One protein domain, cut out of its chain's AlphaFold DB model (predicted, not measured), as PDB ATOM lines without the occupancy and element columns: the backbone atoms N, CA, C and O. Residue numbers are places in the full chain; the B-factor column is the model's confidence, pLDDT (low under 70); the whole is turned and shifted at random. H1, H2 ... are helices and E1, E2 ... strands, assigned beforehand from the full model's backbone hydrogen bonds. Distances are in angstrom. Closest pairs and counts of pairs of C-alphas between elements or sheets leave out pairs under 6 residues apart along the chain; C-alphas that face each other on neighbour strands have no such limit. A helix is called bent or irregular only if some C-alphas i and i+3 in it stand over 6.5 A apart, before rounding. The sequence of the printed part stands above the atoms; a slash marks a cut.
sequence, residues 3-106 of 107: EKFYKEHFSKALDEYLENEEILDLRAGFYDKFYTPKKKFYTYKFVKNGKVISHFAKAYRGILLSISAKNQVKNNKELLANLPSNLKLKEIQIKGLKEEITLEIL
ATOM      1  N   GLU A   3     151.131  52.545 -19.277       94.25
ATOM      2  CA  GLU A   3     150.102  53.553 -19.535       94.25
ATOM      3  C   GLU A   3     149.080  53.079 -20.563       94.25
ATOM      4  O   GLU A   3     147.885  53.262 -20.352       94.25
ATOM      5  N   LYS A   4     149.535  52.394 -21.626       93.69
ATOM      6  CA  LYS A   4     148.632  51.764 -22.599       93.69
ATOM      7  C   LYS A   4     147.740  50.722 -21.923       93.69
ATOM      8  O   LYS A   4     146.542  50.731 -22.161       93.69
ATOM      9  N   PHE A   5     148.314  49.879 -21.060       95.62
ATOM     10  CA  PHE A   5     147.563  48.853 -20.333       95.62
ATOM     11  C   PHE A   5     146.447  49.472 -19.477       95.62
ATOM     12  O   PHE A   5     145.286  49.096 -19.615       95.62
ATOM     13  N   TYR A   6     146.764  50.476 -18.653       95.25
ATOM     14  CA  TYR A   6     145.743  51.141 -17.836       95.25
ATOM     15  C   TYR A   6     144.683  51.840 -18.687       95.25
ATOM     16  O   TYR A   6     143.488  51.714 -18.419       95.25
ATOM     17  N   LYS A   7     145.103  52.530 -19.750       94.94
ATOM     18  CA  LYS A   7     144.175  53.227 -20.635       94.94
ATOM     19  C   LYS A   7     143.217  52.271 -21.339       94.94
ATOM     20  O   LYS A   7     142.041  52.592 -21.469       94.94
ATOM     21  N   GLU A   8     143.688  51.107 -21.764       95.38
ATOM     22  CA  GLU A   8     142.876  50.113 -22.465       95.38
ATOM     23  C   GLU A   8     141.885  49.407 -21.530       95.38
ATOM     24  O   GLU A   8     140.710  49.280 -21.865       95.38
ATOM     25  N   HIS A   9     142.328  49.010 -20.336       96.38
ATOM     26  CA  HIS A   9     141.527  48.145 -19.467       96.38
ATOM     27  C   HIS A   9     140.698  48.882 -18.409       96.38
ATOM     28  O   HIS A   9     139.701  48.335 -17.948       96.38
ATOM     29  N   PHE A  10     141.061  50.113 -18.029       95.62
ATOM     30  CA  PHE A  10     140.393  50.829 -16.929       95.62
ATOM     31  C   PHE A  10     139.556  52.022 -17.384       95.62
ATOM     32  O   PHE A  10     138.698  52.470 -16.625       95.62
ATOM     33  N   SER A  11     139.749  52.532 -18.608       96.25
ATOM     34  CA  SER A  11     139.004  53.718 -19.062       96.25
ATOM     35  C   SER A  11     137.497  53.494 -19.039       96.25
ATOM     36  O   SER A  11     136.782  54.381 -18.598       96.25
ATOM     37  N   LYS A  12     137.014  52.309 -19.442       96.62
ATOM     38  CA  LYS A  12     135.577  52.001 -19.426       96.62
ATOM     39  C   LYS A  12     134.988  52.091 -18.012       96.62
ATOM     40  O   LYS A  12     133.975  52.747 -17.828       96.62
ATOM     41  N   ALA A  13     135.654  51.497 -17.022       96.94
ATOM     42  CA  ALA A  13     135.192  51.541 -15.635       96.94
ATOM     43  C   ALA A  13     135.202  52.972 -15.064       96.94
ATOM     44  O   ALA A  13     134.311  53.343 -14.308       96.94
ATOM     45  N   LEU A  14     136.192  53.793 -15.440       96.44
ATOM     46  CA  LEU A  14     136.234  55.206 -15.051       96.44
ATOM     47  C   LEU A  14     135.147  56.034 -15.744       96.44
ATOM     48  O   LEU A  14     134.551  56.893 -15.099       96.44
ATOM     49  N   ASP A  15     134.890  55.778 -17.028       96.75
ATOM     50  CA  ASP A  15     133.819  56.431 -17.784       96.75
ATOM     51  C   ASP A  15     132.453  56.140 -17.130       96.75
ATOM     52  O   ASP A  15     131.683  57.069 -16.902       96.75
ATOM     53  N   GLU A  16     132.189  54.877 -16.769       97.38
ATOM     54  CA  GLU A  16     130.963  54.441 -16.076       97.38
ATOM     55  C   GLU A  16     130.849  55.060 -14.674       97.38
ATOM     56  O   GLU A  16     129.806  55.601 -14.314       97.38
ATOM     57  N   TYR A  17     131.934  55.055 -13.893       96.81
ATOM     58  CA  TYR A  17     131.951  55.647 -12.551       96.81
ATOM     59  C   TYR A  17     131.674  57.159 -12.559       96.81
ATOM     60  O   TYR A  17     131.076  57.688 -11.625       96.81
ATOM     61  N   LEU A  18     132.109  57.866 -13.605       95.81
ATOM     62  CA  LEU A  18     132.002  59.323 -13.717       95.81
ATOM     63  C   LEU A  18     130.809  59.784 -14.567       95.81
ATOM     64  O   LEU A  18     130.666  60.989 -14.796       95.81
ATOM     65  N   GLU A  19     129.963  58.873 -15.055       95.81
ATOM     66  CA  GLU A  19     128.914  59.156 -16.046       95.81
ATOM     67  C   GLU A  19     128.005  60.322 -15.627       95.81
ATOM     68  O   GLU A  19     127.770  61.240 -16.418       95.81
ATOM     69  N   ASN A  20     127.604  60.359 -14.355       94.94
ATOM     70  CA  ASN A  20     126.665  61.347 -13.813       94.94
ATOM     71  C   ASN A  20     127.332  62.450 -12.968       94.94
ATOM     72  O   ASN A  20     126.643  63.285 -12.394       94.94
ATOM     73  N   GLU A  21     128.668  62.498 -12.934       94.44
ATOM     74  CA  GLU A  21     129.436  63.404 -12.064       94.44
ATOM     75  C   GLU A  21     130.025  64.615 -12.806       94.44
ATOM     76  O   GLU A  21     130.415  64.516 -13.970       94.44
ATOM     77  N   GLU A  22     130.189  65.767 -12.154       94.00
ATOM     78  CA  GLU A  22     131.061  66.817 -12.702       94.00
ATOM     79  C   GLU A  22     132.539  66.446 -12.505       94.00
ATOM     80  O   GLU A  22     132.979  66.115 -11.406       94.00
ATOM     81  N   ILE A  23     133.339  66.518 -13.575       96.50
ATOM     82  CA  ILE A  23     134.746  66.108 -13.518       96.50
ATOM     83  C   ILE A  23     135.641  67.324 -13.273       96.50
ATOM     84  O   ILE A  23     135.912  68.107 -14.185       96.50
ATOM     85  N   LEU A  24     136.175  67.426 -12.058       96.69
ATOM     86  CA  LEU A  24     137.303  68.292 -11.721       96.69
ATOM     87  C   LEU A  24     138.619  67.507 -11.851       96.69
ATOM     88  O   LEU A  24     138.970  66.707 -10.985       96.69
ATOM     89  N   ASP A  25     139.373  67.740 -12.923       96.50
ATOM     90  CA  ASP A  25     140.647  67.060 -13.161       96.50
ATOM     91  C   ASP A  25     141.828  67.844 -12.561       96.50
ATOM     92  O   ASP A  25     142.328  68.833 -13.109       96.50
ATOM     93  N   LEU A  26     142.290  67.367 -11.403       95.38
ATOM     94  CA  LEU A  26     143.434  67.908 -10.659       95.38
ATOM     95  C   LEU A  26     144.748  67.168 -10.956       95.38
ATOM     96  O   LEU A  26     145.784  67.450 -10.338       95.38
ATOM     97  N   ARG A  27     144.753  66.206 -11.884       93.75
ATOM     98  CA  ARG A  27     145.933  65.378 -12.158       93.75
ATOM     99  C   ARG A  27     147.010  66.175 -12.890       93.75
ATOM    100  O   ARG A  27     146.789  67.212 -13.520       93.75
ATOM    101  N   ALA A  28     148.266  65.756 -12.750       90.62
ATOM    102  CA  ALA A  28     149.340  66.265 -13.608       90.62
ATOM    103  C   ALA A  28     149.138  65.746 -15.034       90.62
ATOM    104  O   ALA A  28     148.717  64.605 -15.186       90.62
ATOM    105  N   GLY A  29     149.513  66.526 -16.054       89.12
ATOM    106  CA  GLY A  29     149.357  66.109 -17.460       89.12
ATOM    107  C   GLY A  29     150.104  64.813 -17.808       89.12
ATOM    108  O   GLY A  29     149.757  64.114 -18.751       89.12
ATOM    109  N   PHE A  30     151.083  64.412 -16.987       90.62
ATOM    110  CA  PHE A  30     151.682  63.078 -17.059       90.62
ATOM    111  C   PHE A  30     150.647  61.942 -16.984       90.62
ATOM    112  O   PHE A  30     150.899  60.875 -17.531       90.62
ATOM    113  N   TYR A  31     149.501  62.140 -16.323       93.19
ATOM    114  CA  TYR A  31     148.469  61.116 -16.162       93.19
ATOM    115  C   TYR A  31     147.473  61.041 -17.335       93.19
ATOM    116  O   TYR A  31     146.693  60.090 -17.410       93.19
ATOM    117  N   ASP A  32     147.545  61.959 -18.302       92.19
ATOM    118  CA  ASP A  32     146.638  61.997 -19.463       92.19
ATOM    119  C   ASP A  32     146.790  60.752 -20.360       92.19
ATOM    120  O   ASP A  32     145.849  60.299 -21.020       92.19
ATOM    121  N   LYS A  33     147.983  60.142 -20.347       94.56
ATOM    122  CA  LYS A  33     148.280  58.880 -21.044       94.56
ATOM    123  C   LYS A  33     147.650  57.642 -20.397       94.56
ATOM    124  O   LYS A  33     147.639  56.603 -21.042       94.56
ATOM    125  N   PHE A  34     147.116  57.748 -19.178       96.19
ATOM    126  CA  PHE A  34     146.427  56.650 -18.486       96.19
ATOM    127  C   PHE A  34     144.907  56.747 -18.621       96.19
ATOM    128  O   PHE A  34     144.243  55.724 -18.668       96.19
ATOM    129  N   TYR A  35     144.348  57.960 -18.684       95.69
ATOM    130  CA  TYR A  35     142.907  58.173 -18.838       95.69
ATOM    131  C   TYR A  35     142.613  59.589 -19.340       95.69
ATOM    132  O   TYR A  35     143.139  60.568 -18.797       95.69
ATOM    133  N   THR A  36     141.746  59.685 -20.347       94.12
ATOM    134  CA  THR A  36     141.276  60.943 -20.938       94.12
ATOM    135  C   THR A  36     139.753  61.003 -20.792       94.12
ATOM    136  O   THR A  36     139.094  60.149 -21.384       94.12
ATOM    137  N   PRO A  37     139.191  61.975 -20.045       95.25
ATOM    138  CA  PRO A  37     137.745  62.090 -19.881       95.25
ATOM    139  C   PRO A  37     137.012  62.230 -21.222       95.25
ATOM    140  O   PRO A  37     137.441  62.992 -22.091       95.25
ATOM    141  N   LYS A  38     135.888  61.519 -21.376       94.62
ATOM    142  CA  LYS A  38     135.034  61.554 -22.582       94.62
ATOM    143  C   LYS A  38     133.821  62.484 -22.482       94.62
ATOM    144  O   LYS A  38     133.026  62.564 -23.411       94.62
ATOM    145  N   LYS A  39     133.696  63.213 -21.376       95.62
ATOM    146  CA  LYS A  39     132.675  64.242 -21.137       95.62
ATOM    147  C   LYS A  39     133.335  65.538 -20.692       95.62
ATOM    148  O   LYS A  39     134.546  65.567 -20.491       95.62
ATOM    149  N   LYS A  40     132.543  66.601 -20.553       96.69
ATOM    150  CA  LYS A  40     133.038  67.907 -20.117       96.69
ATOM    151  C   LYS A  40     133.781  67.791 -18.780       96.69
ATOM    152  O   LYS A  40     133.282  67.154 -17.853       96.69
ATOM    153  N   PHE A  41     134.959  68.399 -18.693       97.25
ATOM    154  CA  PHE A  41     135.791  68.390 -17.490       97.25
ATOM    155  C   PHE A  41     136.532  69.713 -17.307       97.25
ATOM    156  O   PHE A  41     136.877  70.388 -18.279       97.25
ATOM    157  N   TYR A  42     136.801  70.059 -16.052       96.19
ATOM    158  CA  TYR A  42     137.472  71.292 -15.651       96.19
ATOM    159  C   TYR A  42     138.909  71.002 -15.238       96.19
ATOM    160  O   TYR A  42     139.184  70.045 -14.518       96.19
ATOM    161  N   THR A  43     139.834  71.854 -15.659       96.69
ATOM    162  CA  THR A  43     141.248  71.794 -15.271       96.69
ATOM    163  C   THR A  43     141.720  73.159 -14.822       96.69
ATOM    164  O   THR A  43     141.208  74.176 -15.281       96.69
ATOM    165  N   TYR A  44     142.731  73.182 -13.958       96.06
ATOM    166  CA  TYR A  44     143.254  74.419 -13.394       96.06
ATOM    167  C   TYR A  44     144.723  74.641 -13.759       96.06
ATOM    168  O   TYR A  44     145.578  73.761 -13.585       96.06
ATOM    169  N   LYS A  45     145.003  75.854 -14.241       95.06
ATOM    170  CA  LYS A  45     146.336  76.430 -14.430       95.06
ATOM    171  C   LYS A  45     146.551  77.556 -13.432       95.06
ATOM    172  O   LYS A  45     145.625  78.281 -13.087       95.06
ATOM    173  N   PHE A  46     147.799  77.717 -13.014       95.50
ATOM    174  CA  PHE A  46     148.187  78.718 -12.029       95.50
ATOM    175  C   PHE A  46     149.251  79.630 -12.617       95.50
ATOM    176  O   PHE A  46     150.243  79.153 -13.186       95.50
ATOM    177  N   VAL A  47     149.041  80.933 -12.470       96.00
ATOM    178  CA  VAL A  47     149.983  81.967 -12.892       96.00
ATOM    179  C   VAL A  47     150.311  82.900 -11.734       96.00
ATOM    180  O   VAL A  47     149.460  83.175 -10.897       96.00
ATOM    181  N   LYS A  48     151.537  83.416 -11.704       95.19
ATOM    182  CA  LYS A  48     151.961  84.511 -10.820       95.19
ATOM    183  C   LYS A  48     152.786  85.480 -11.639       95.19
ATOM    184  O   LYS A  48     153.663  85.052 -12.394       95.19
ATOM    185  N   ASN A  49     152.476  86.769 -11.540       92.81
ATOM    186  CA  ASN A  49     153.143  87.829 -12.305       92.81
ATOM    187  C   ASN A  49     153.205  87.521 -13.815       92.81
ATOM    188  O   ASN A  49     154.249  87.642 -14.454       92.81
ATOM    189  N   GLY A  50     152.096  87.020 -14.369       91.19
ATOM    190  CA  GLY A  50     151.983  86.657 -15.788       91.19
ATOM    191  C   GLY A  50     152.700  85.368 -16.216       91.19
ATOM    192  O   GLY A  50     152.581  84.984 -17.376       91.19
ATOM    193  N   LYS A  51     153.406  84.666 -15.319       93.19
ATOM    194  CA  LYS A  51     154.134  83.426 -15.636       93.19
ATOM    195  C   LYS A  51     153.426  82.198 -15.074       93.19
ATOM    196  O   LYS A  51     152.979  82.207 -13.932       93.19
ATOM    197  N   VAL A  52     153.366  81.125 -15.863       91.94
ATOM    198  CA  VAL A  52     152.848  79.820 -15.420       91.94
ATOM    199  C   VAL A  52     153.794  79.212 -14.389       91.94
ATOM    200  O   VAL A  52     154.999  79.137 -14.624       91.94
ATOM    201  N   ILE A  53     153.247  78.727 -13.274       88.69
ATOM    202  CA  ILE A  53     154.033  78.091 -12.208       88.69
ATOM    203  C   ILE A  53     153.676  76.614 -12.090       88.69
ATOM    204  O   ILE A  53     152.689  76.225 -11.468       88.69
ATOM    205  N   SER A  54     154.509  75.766 -12.687       78.81
ATOM    206  CA  SER A  54     154.323  74.312 -12.696       78.81
ATOM    207  C   SER A  54     154.733  73.644 -11.378       78.81
ATOM    208  O   SER A  54     154.077  72.694 -10.951       78.81
ATOM    209  N   HIS A  55     155.772  74.148 -10.700       75.50
ATOM    210  CA  HIS A  55     156.299  73.545  -9.468       75.50
ATOM    211  C   HIS A  55     155.304  73.633  -8.298       75.50
ATOM    212  O   HIS A  55     155.089  72.657  -7.581       75.50
ATOM    213  N   PHE A  56     154.626  74.777  -8.153       77.88
ATOM    214  CA  PHE A  56     153.629  74.996  -7.098       77.88
ATOM    215  C   PHE A  56     152.227  74.502  -7.462       77.88
ATOM    216  O   PHE A  56     151.371  74.405  -6.585       77.88
ATOM    217  N   ALA A  57     151.983  74.129  -8.725       84.88
ATOM    218  CA  ALA A  57     150.663  73.700  -9.181       84.88
ATOM    219  C   ALA A  57     150.095  72.544  -8.339       84.88
ATOM    220  O   ALA A  57     148.892  72.497  -8.102       84.88
ATOM    221  N   LYS A  58     150.952  71.637  -7.841       89.62
ATOM    222  CA  LYS A  58     150.545  70.533  -6.952       89.62
ATOM    223  C   LYS A  58     149.920  71.034  -5.647       89.62
ATOM    224  O   LYS A  58     148.867  70.536  -5.262       89.62
ATOM    225  N   ALA A  59     150.541  72.023  -5.001       92.38
ATOM    226  CA  ALA A  59     150.038  72.590  -3.754       92.38
ATOM    227  C   ALA A  59     148.681  73.271  -3.975       92.38
ATOM    228  O   ALA A  59     147.726  72.991  -3.256       92.38
ATOM    229  N   TYR A  60     148.554  74.073  -5.037       94.75
ATOM    230  CA  TYR A  60     147.295  74.753  -5.342       94.75
ATOM    231  C   TYR A  60     146.169  73.802  -5.752       94.75
ATOM    232  O   TYR A  60     145.026  74.011  -5.365       94.75
ATOM    233  N   ARG A  61     146.468  72.701  -6.446       94.81
ATOM    234  CA  ARG A  61     145.480  71.631  -6.679       94.81
ATOM    235  C   ARG A  61     145.005  70.997  -5.375       94.81
ATOM    236  O   ARG A  61     143.819  70.730  -5.242       94.81
ATOM    237  N   GLY A  62     145.908  70.799  -4.413       95.44
ATOM    238  CA  GLY A  62     145.554  70.349  -3.065       95.44
ATOM    239  C   GLY A  62     144.652  71.343  -2.327       95.44
ATOM    240  O   GLY A  62     143.697  70.930  -1.673       95.44
ATOM    241  N   ILE A  63     144.896  72.648  -2.486       95.69
ATOM    242  CA  ILE A  63     144.028  73.705  -1.946       95.69
ATOM    243  C   ILE A  63     142.629  73.618  -2.565       95.69
ATOM    244  O   ILE A  63     141.651  73.560  -1.823       95.69
ATOM    245  N   LEU A  64     142.525  73.536  -3.898       96.75
ATOM    246  CA  LEU A  64     141.233  73.390  -4.581       96.75
ATOM    247  C   LEU A  64     140.485  72.137  -4.111       96.75
ATOM    248  O   LEU A  64     139.313  72.231  -3.768       96.75
ATOM    249  N   LEU A  65     141.174  70.994  -3.996       96.94
ATOM    250  CA  LEU A  65     140.588  69.763  -3.457       96.94
ATOM    251  C   LEU A  65     140.079  69.950  -2.022       96.94
ATOM    252  O   LEU A  65     138.964  69.539  -1.705       96.94
ATOM    253  N   SER A  66     140.876  70.582  -1.153       97.75
ATOM    254  CA  SER A  66     140.474  70.846   0.230       97.75
ATOM    255  C   SER A  66     139.242  71.744   0.303       97.75
ATOM    256  O   SER A  66     138.417  71.535   1.188       97.75
ATOM    257  N   ILE A  67     139.136  72.747  -0.567       96.56
ATOM    258  CA  ILE A  67     137.984  73.655  -0.632       96.56
ATOM    259  C   ILE A  67     136.755  72.893  -1.108       96.56
ATOM    260  O   ILE A  67     135.715  72.959  -0.456       96.56
ATOM    261  N   SER A  68     136.887  72.118  -2.189       96.25
ATOM    262  CA  SER A  68     135.800  71.294  -2.712       96.25
ATOM    263  C   SER A  68     135.246  70.347  -1.651       96.25
ATOM    264  O   SER A  68     134.034  70.284  -1.463       96.25
ATOM    265  N   ALA A  69     136.127  69.664  -0.914       96.81
ATOM    266  CA  ALA A  69     135.731  68.734   0.137       96.81
ATOM    267  C   ALA A  69     135.065  69.438   1.330       96.81
ATOM    268  O   ALA A  69     134.000  69.015   1.773       96.81
ATOM    269  N   LYS A  70     135.665  70.523   1.845       97.56
ATOM    270  CA  LYS A  70     135.149  71.241   3.026       97.56
ATOM    271  C   LYS A  70     133.809  71.921   2.761       97.56
ATOM    272  O   LYS A  70     132.939  71.889   3.624       97.56
ATOM    273  N   ASN A  71     133.645  72.501   1.575       96.56
ATOM    274  CA  ASN A  71     132.443  73.248   1.203       96.56
ATOM    275  C   ASN A  71     131.413  72.393   0.449       96.56
ATOM    276  O   ASN A  71     130.406  72.926  -0.003       96.56
ATOM    277  N   GLN A  72     131.661  71.086   0.295       95.56
ATOM    278  CA  GLN A  72     130.800  70.146  -0.437       95.56
ATOM    279  C   GLN A  72     130.404  70.635  -1.838       95.56
ATOM    280  O   GLN A  72     129.277  70.416  -2.289       95.56
ATOM    281  N   VAL A  73     131.351  71.282  -2.516       96.38
ATOM    282  CA  VAL A  73     131.173  71.881  -3.841       96.38
ATOM    283  C   VAL A  73     130.629  70.846  -4.821       96.38
ATOM    284  O   VAL A  73     131.197  69.760  -4.955       96.38
ATOM    285  N   LYS A  74     129.556  71.197  -5.530       93.88
ATOM    286  CA  LYS A  74     128.895  70.326  -6.513       93.88
ATOM    287  C   LYS A  74     129.304  70.601  -7.948       93.88
ATOM    288  O   LYS A  74     129.143  69.732  -8.795       93.88
ATOM    289  N   ASN A  75     129.814  71.797  -8.220       93.94
ATOM    290  CA  ASN A  75     130.161  72.210  -9.570       93.94
ATOM    291  C   ASN A  75     131.275  73.257  -9.610       93.94
ATOM    292  O   ASN A  75     131.631  73.880  -8.604       93.94
ATOM    293  N   ASN A  76     131.822  73.488 -10.802       94.06
ATOM    294  CA  ASN A  76     132.927  74.434 -10.976       94.06
ATOM    295  C   ASN A  76     132.566  75.881 -10.580       94.06
ATOM    296  O   ASN A  76     133.419  76.618 -10.090       94.06
ATOM    297  N   LYS A  77     131.302  76.292 -10.747       94.69
ATOM    298  CA  LYS A  77     130.835  77.633 -10.358       94.69
ATOM    299  C   LYS A  77     130.922  77.830  -8.843       94.69
ATOM    300  O   LYS A  77     131.394  78.870  -8.389       94.69
ATOM    301  N   GLU A  78     130.509  76.834  -8.069       96.88
ATOM    302  CA  GLU A  78     130.641  76.835  -6.611       96.88
ATOM    303  C   GLU A  78     132.105  76.819  -6.159       96.88
ATOM    304  O   GLU A  78     132.448  77.529  -5.214       96.88
ATOM    305  N   LEU A  79     132.993  76.085  -6.846       96.88
ATOM    306  CA  LEU A  79     134.430  76.118  -6.540       96.88
ATOM    307  C   LEU A  79     135.001  77.532  -6.699       96.88
ATOM    308  O   LEU A  79     135.690  78.024  -5.808       96.88
ATOM    309  N   LEU A  80     134.681  78.196  -7.814       96.75
ATOM    310  CA  LEU A  80     135.131  79.558  -8.102       96.75
ATOM    311  C   LEU A  80     134.609  80.579  -7.082       96.75
ATOM    312  O   LEU A  80     135.328  81.513  -6.733       96.75
ATOM    313  N   ALA A  81     133.387  80.389  -6.579       96.88
ATOM    314  CA  ALA A  81     132.804  81.234  -5.536       96.88
ATOM    315  C   ALA A  81     133.463  81.047  -4.154       96.88
ATOM    316  O   ALA A  81     133.353  81.927  -3.307       96.88
ATOM    317  N   ASN A  82     134.149  79.921  -3.931       96.88
ATOM    318  CA  ASN A  82     134.799  79.566  -2.667       96.88
ATOM    319  C   ASN A  82     136.336  79.657  -2.726       96.88
ATOM    320  O   ASN A  82     137.026  79.079  -1.881       96.88
ATOM    321  N   LEU A  83     136.896  80.345  -3.728       96.75
ATOM    322  CA  LEU A  83     138.343  80.539  -3.819       96.75
ATOM    323  C   LEU A  83     138.873  81.333  -2.613       96.75
ATOM    324  O   LEU A  83     138.210  82.253  -2.129       96.75
ATOM    325  N   PRO A  84     140.085  81.011  -2.130       94.94
ATOM    326  CA  PRO A  84     140.734  81.792  -1.091       94.94
ATOM    327  C   PRO A  84     141.135  83.160  -1.651       94.94
ATOM    328  O   PRO A  84     141.360  83.313  -2.850       94.94
ATOM    329  N   SER A  85     141.291  84.152  -0.775       95.06
ATOM    330  CA  SER A  85     141.593  85.536  -1.170       95.06
ATOM    331  C   SER A  85     142.883  85.695  -1.980       95.06
ATOM    332  O   SER A  85     143.017  86.671  -2.712       95.06
ATOM    333  N   ASN A  86     143.826  84.756  -1.869       94.81
ATOM    334  CA  ASN A  86     145.080  84.763  -2.617       94.81
ATOM    335  C   ASN A  86     144.996  84.120  -4.014       94.81
ATOM    336  O   ASN A  86     145.998  84.101  -4.731       94.81
ATOM    337  N   LEU A  87     143.829  83.603  -4.418       96.31
ATOM    338  CA  LEU A  87     143.577  83.071  -5.755       96.31
ATOM    339  C   LEU A  87     142.467  83.857  -6.449       96.31
ATOM    340  O   LEU A  87     141.336  83.925  -5.976       96.31
ATOM    341  N   LYS A  88     142.772  84.384  -7.631       96.44
ATOM    342  CA  LYS A  88     141.831  85.159  -8.440       96.44
ATOM    343  C   LYS A  88     141.594  84.496  -9.788       96.44
ATOM    344  O   LYS A  88     142.539  84.098 -10.461       96.44
ATOM    345  N   LEU A  89     140.338  84.422 -10.223       97.50
ATOM    346  CA  LEU A  89     140.019  84.015 -11.590       97.50
ATOM    347  C   LEU A  89     140.606  85.020 -12.591       97.50
ATOM    348  O   LEU A  89     140.316  86.214 -12.514       97.50
ATOM    349  N   LYS A  90     141.407  84.524 -13.535       97.12
ATOM    350  CA  LYS A  90     142.016  85.330 -14.598       97.12
ATOM    351  C   LYS A  90     141.364  85.092 -15.951       97.12
ATOM    352  O   LYS A  90     141.094  86.043 -16.673       97.12
ATOM    353  N   GLU A  91     141.141  83.831 -16.304       97.19
ATOM    354  CA  GLU A  91     140.659  83.450 -17.631       97.19
ATOM    355  C   GLU A  91     139.988  82.073 -17.595       97.19
ATOM    356  O   GLU A  91     140.365  81.218 -16.790       97.19
ATOM    357  N   ILE A  92     139.035  81.847 -18.501       97.62
ATOM    358  CA  ILE A  92     138.468  80.531 -18.802       97.62
ATOM    359  C   ILE A  92     138.611  80.290 -20.307       97.62
ATOM    360  O   ILE A  92     138.147  81.095 -21.110       97.62
ATOM    361  N   GLN A  93     139.233  79.174 -20.687       97.94
ATOM    362  CA  GLN A  93     139.366  78.740 -22.081       97.94
ATOM    363  C   GLN A  93     138.674  77.393 -22.285       97.94
ATOM    364  O   GLN A  93     138.924  76.445 -21.545       97.94
ATOM    365  N   ILE A  94     137.862  77.268 -23.334       97.62
ATOM    366  CA  ILE A  94     137.205  76.004 -23.696       97.62
ATOM    367  C   ILE A  94     137.909  75.407 -24.920       97.62
ATOM    368  O   ILE A  94     138.075  76.075 -25.940       97.62
ATOM    369  N   LYS A  95     138.337  74.145 -24.818       95.75
ATOM    370  CA  LYS A  95     139.007  73.376 -25.881       95.75
ATOM    371  C   LYS A  95     138.358  71.999 -25.990       95.75
ATOM    372  O   LYS A  95     138.757  71.050 -25.313       95.75
ATOM    373  N   GLY A  96     137.334  71.899 -26.837       96.31
ATOM    374  CA  GLY A  96     136.505  70.697 -26.935       96.31
ATOM    375  C   GLY A  96     135.813  70.408 -25.602       96.31
ATOM    376  O   GLY A  96     135.111  71.264 -25.072       96.31
ATOM    377  N   LEU A  97     136.047  69.219 -25.041       96.62
ATOM    378  CA  LEU A  97     135.495  68.808 -23.742       96.62
ATOM    379  C   LEU A  97     136.209  69.436 -22.534       96.62
ATOM    380  O   LEU A  97     135.685  69.396 -21.422       96.62
ATOM    381  N   LYS A  98     137.405  69.994 -22.734       97.19
ATOM    382  CA  LYS A  98     138.216  70.558 -21.658       97.19
ATOM    383  C   LYS A  98     137.869  72.027 -21.441       97.19
ATOM    384  O   LYS A  98     138.068  72.844 -22.339       97.19
ATOM    385  N   GLU A  99     137.452  72.371 -20.234       97.50
ATOM    386  CA  GLU A  99     137.402  73.744 -19.738       97.50
ATOM    387  C   GLU A  99     138.649  73.994 -18.875       97.50
ATOM    388  O   GLU A  99     138.914  73.297 -17.895       97.50
ATOM    389  N   GLU A 100     139.493  74.933 -19.284       97.00
ATOM    390  CA  GLU A 100     140.751  75.269 -18.622       97.00
ATOM    391  C   GLU A 100     140.626  76.626 -17.935       97.00
ATOM    392  O   GLU A 100     140.483  77.660 -18.587       97.00
ATOM    393  N   ILE A 101     140.682  76.606 -16.607       97.56
ATOM    394  CA  ILE A 101     140.561  77.771 -15.743       97.56
ATOM    395  C   ILE A 101     141.963  78.223 -15.350       97.56
ATOM    396  O   ILE A 101     142.739  77.462 -14.767       97.56
ATOM    397  N   THR A 102     142.283  79.481 -15.629       97.12
ATOM    398  CA  THR A 102     143.522  80.109 -15.174       97.12
ATOM    399  C   THR A 102     143.244  80.917 -13.915       97.12
ATOM    400  O   THR A 102     142.470  81.877 -13.944       97.12
ATOM    401  N   LEU A 103     143.912  80.551 -12.819       97.19
ATOM    402  CA  LEU A 103     143.924  81.312 -11.572       97.19
ATOM    403  C   LEU A 103     145.244  82.070 -11.419       97.19
ATOM    404  O   LEU A 103     146.328  81.515 -11.619       97.19
ATOM    405  N   GLU A 104     145.143  83.339 -11.049       96.88
ATOM    406  CA  GLU A 104     146.259  84.184 -10.653       96.88
ATOM    407  C   GLU A 104     146.478  84.103  -9.144       96.88
ATOM    408  O   GLU A 104     145.539  84.246  -8.362       96.88
ATOM    409  N   ILE A 105     147.723  83.858  -8.756       95.44
ATOM    410  CA  ILE A 105     148.188  83.865  -7.372       95.44
ATOM    411  C   ILE A 105     148.631  85.288  -7.037       95.44
ATOM    412  O   ILE A 105     149.458  85.852  -7.760       95.44
ATOM    413  N   LEU A 106     148.057  85.847  -5.972       93.81
ATOM    414  CA  LEU A 106     148.274  87.238  -5.559       93.81
ATOM    415  C   LEU A 106     149.408  87.414  -4.535       93.81
ATOM    416  O   LEU A 106     149.950  88.512  -4.432       93.81
TER     417      LEU A 106
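This is residues 3 to 106 of the 107 residues of the protein "Peroxide stress protein YaaA" of Campylobacter jejuni (UniProt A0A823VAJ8). A strongly twisted sheet of four strands has two helices over one face, H3 slanting past E2 and the short H4 near it, while the first helix, H1, lies well away beyond the E1 edge of the sheet, at one end of the longest axis. H2 and its links fill the way between H1 and the sheet. The printed part has 104 residues, with four named helices and four named strands in the order H1 E1 H2 E2 H3 H4 E3 E4; the sheet's order is E1 E2 E4 E3, mixed, and the class is mixed, helices and strands. It is compact, with a radius of gyration of the C-alphas of 14.3 A, and only just elongated, spanning 42 by 28 by 24 A.

H1, residues 3 to 17, begins at C-alpha 3 (150.102, 53.553, -19.535) and is 19.6 A long; it is irregular, with C-alphas 9 and 12 7.1 A apart. E1 is residues 23 to 25. H2, residues 29 to 33, is only just irregular, with C-alphas 30 and 33 6.7 A apart. E2, residues 41 to 48, is 23.8 A long. H3, residues 57 to 70, is 19.9 A long and begins at C-alpha 57 (150.663, 73.700, -9.181). H4 is residues 76 to 81. E3, residues 87 to 95, is 22.8 A long and bends by 56 degrees at residue 90. E4, residues 98 to 105, is 21.9 A long and ends at C-alpha 105 (148.188, 83.865, -7.372).

E2 and E4 are parallel inner strands, at 26 degrees, with N 43 and O 99 within hydrogen-bond range at 2.8 A. E4 and edge strand E3 form an antiparallel hairpin, with N 100 and O 93 at 2.8 A. Edge strand E1 is parallel to E2, with N 25 and O 42 at 2.8 A. E1, H2 and E2 make a strand-helix-strand unit, two parallel neighbour strands with a helix between, and its crossover is right-handed. H3 and H4 on one face of the sheet make two layers. H3 is at a height of 6.8 A over the sheet, slantwise to the strands at 56 degrees to E2 on the local plane; the closest C-alphas of the two are those of Phe 46 and Ala 57, 6.3 A apart. H4 is at a height of 7.6 A, over none of the strands. With its residues 64 to 68 alone, H3 only just touches H4, with 3 pairs of C-alphas within 8 A, the closest being those of Ser 68 and Leu 79 at 6.3 A; their lines are about perpendicular, at 87 degrees. H1 and H2 are not on the sheet. With its residues 3 to 7 alone, H1 only just touches H2, with 3 such pairs, the closest being Glu 3 and Lys 33 at 5.8 A. H1 and H3 are apart. Every O i to N i+4 pair is within range in H3 and H4, against 8 of 11 in H1 and 0 of 1 in H2, where 1 of 2 O i to N i+3 pairs is.

The two C-alphas farthest apart are those of His 9 and Leu 106, at 42.0 A. The printed part has no cut and no long link. The mean pLDDT of the printed part is 94.8, and no printed residue is under 70.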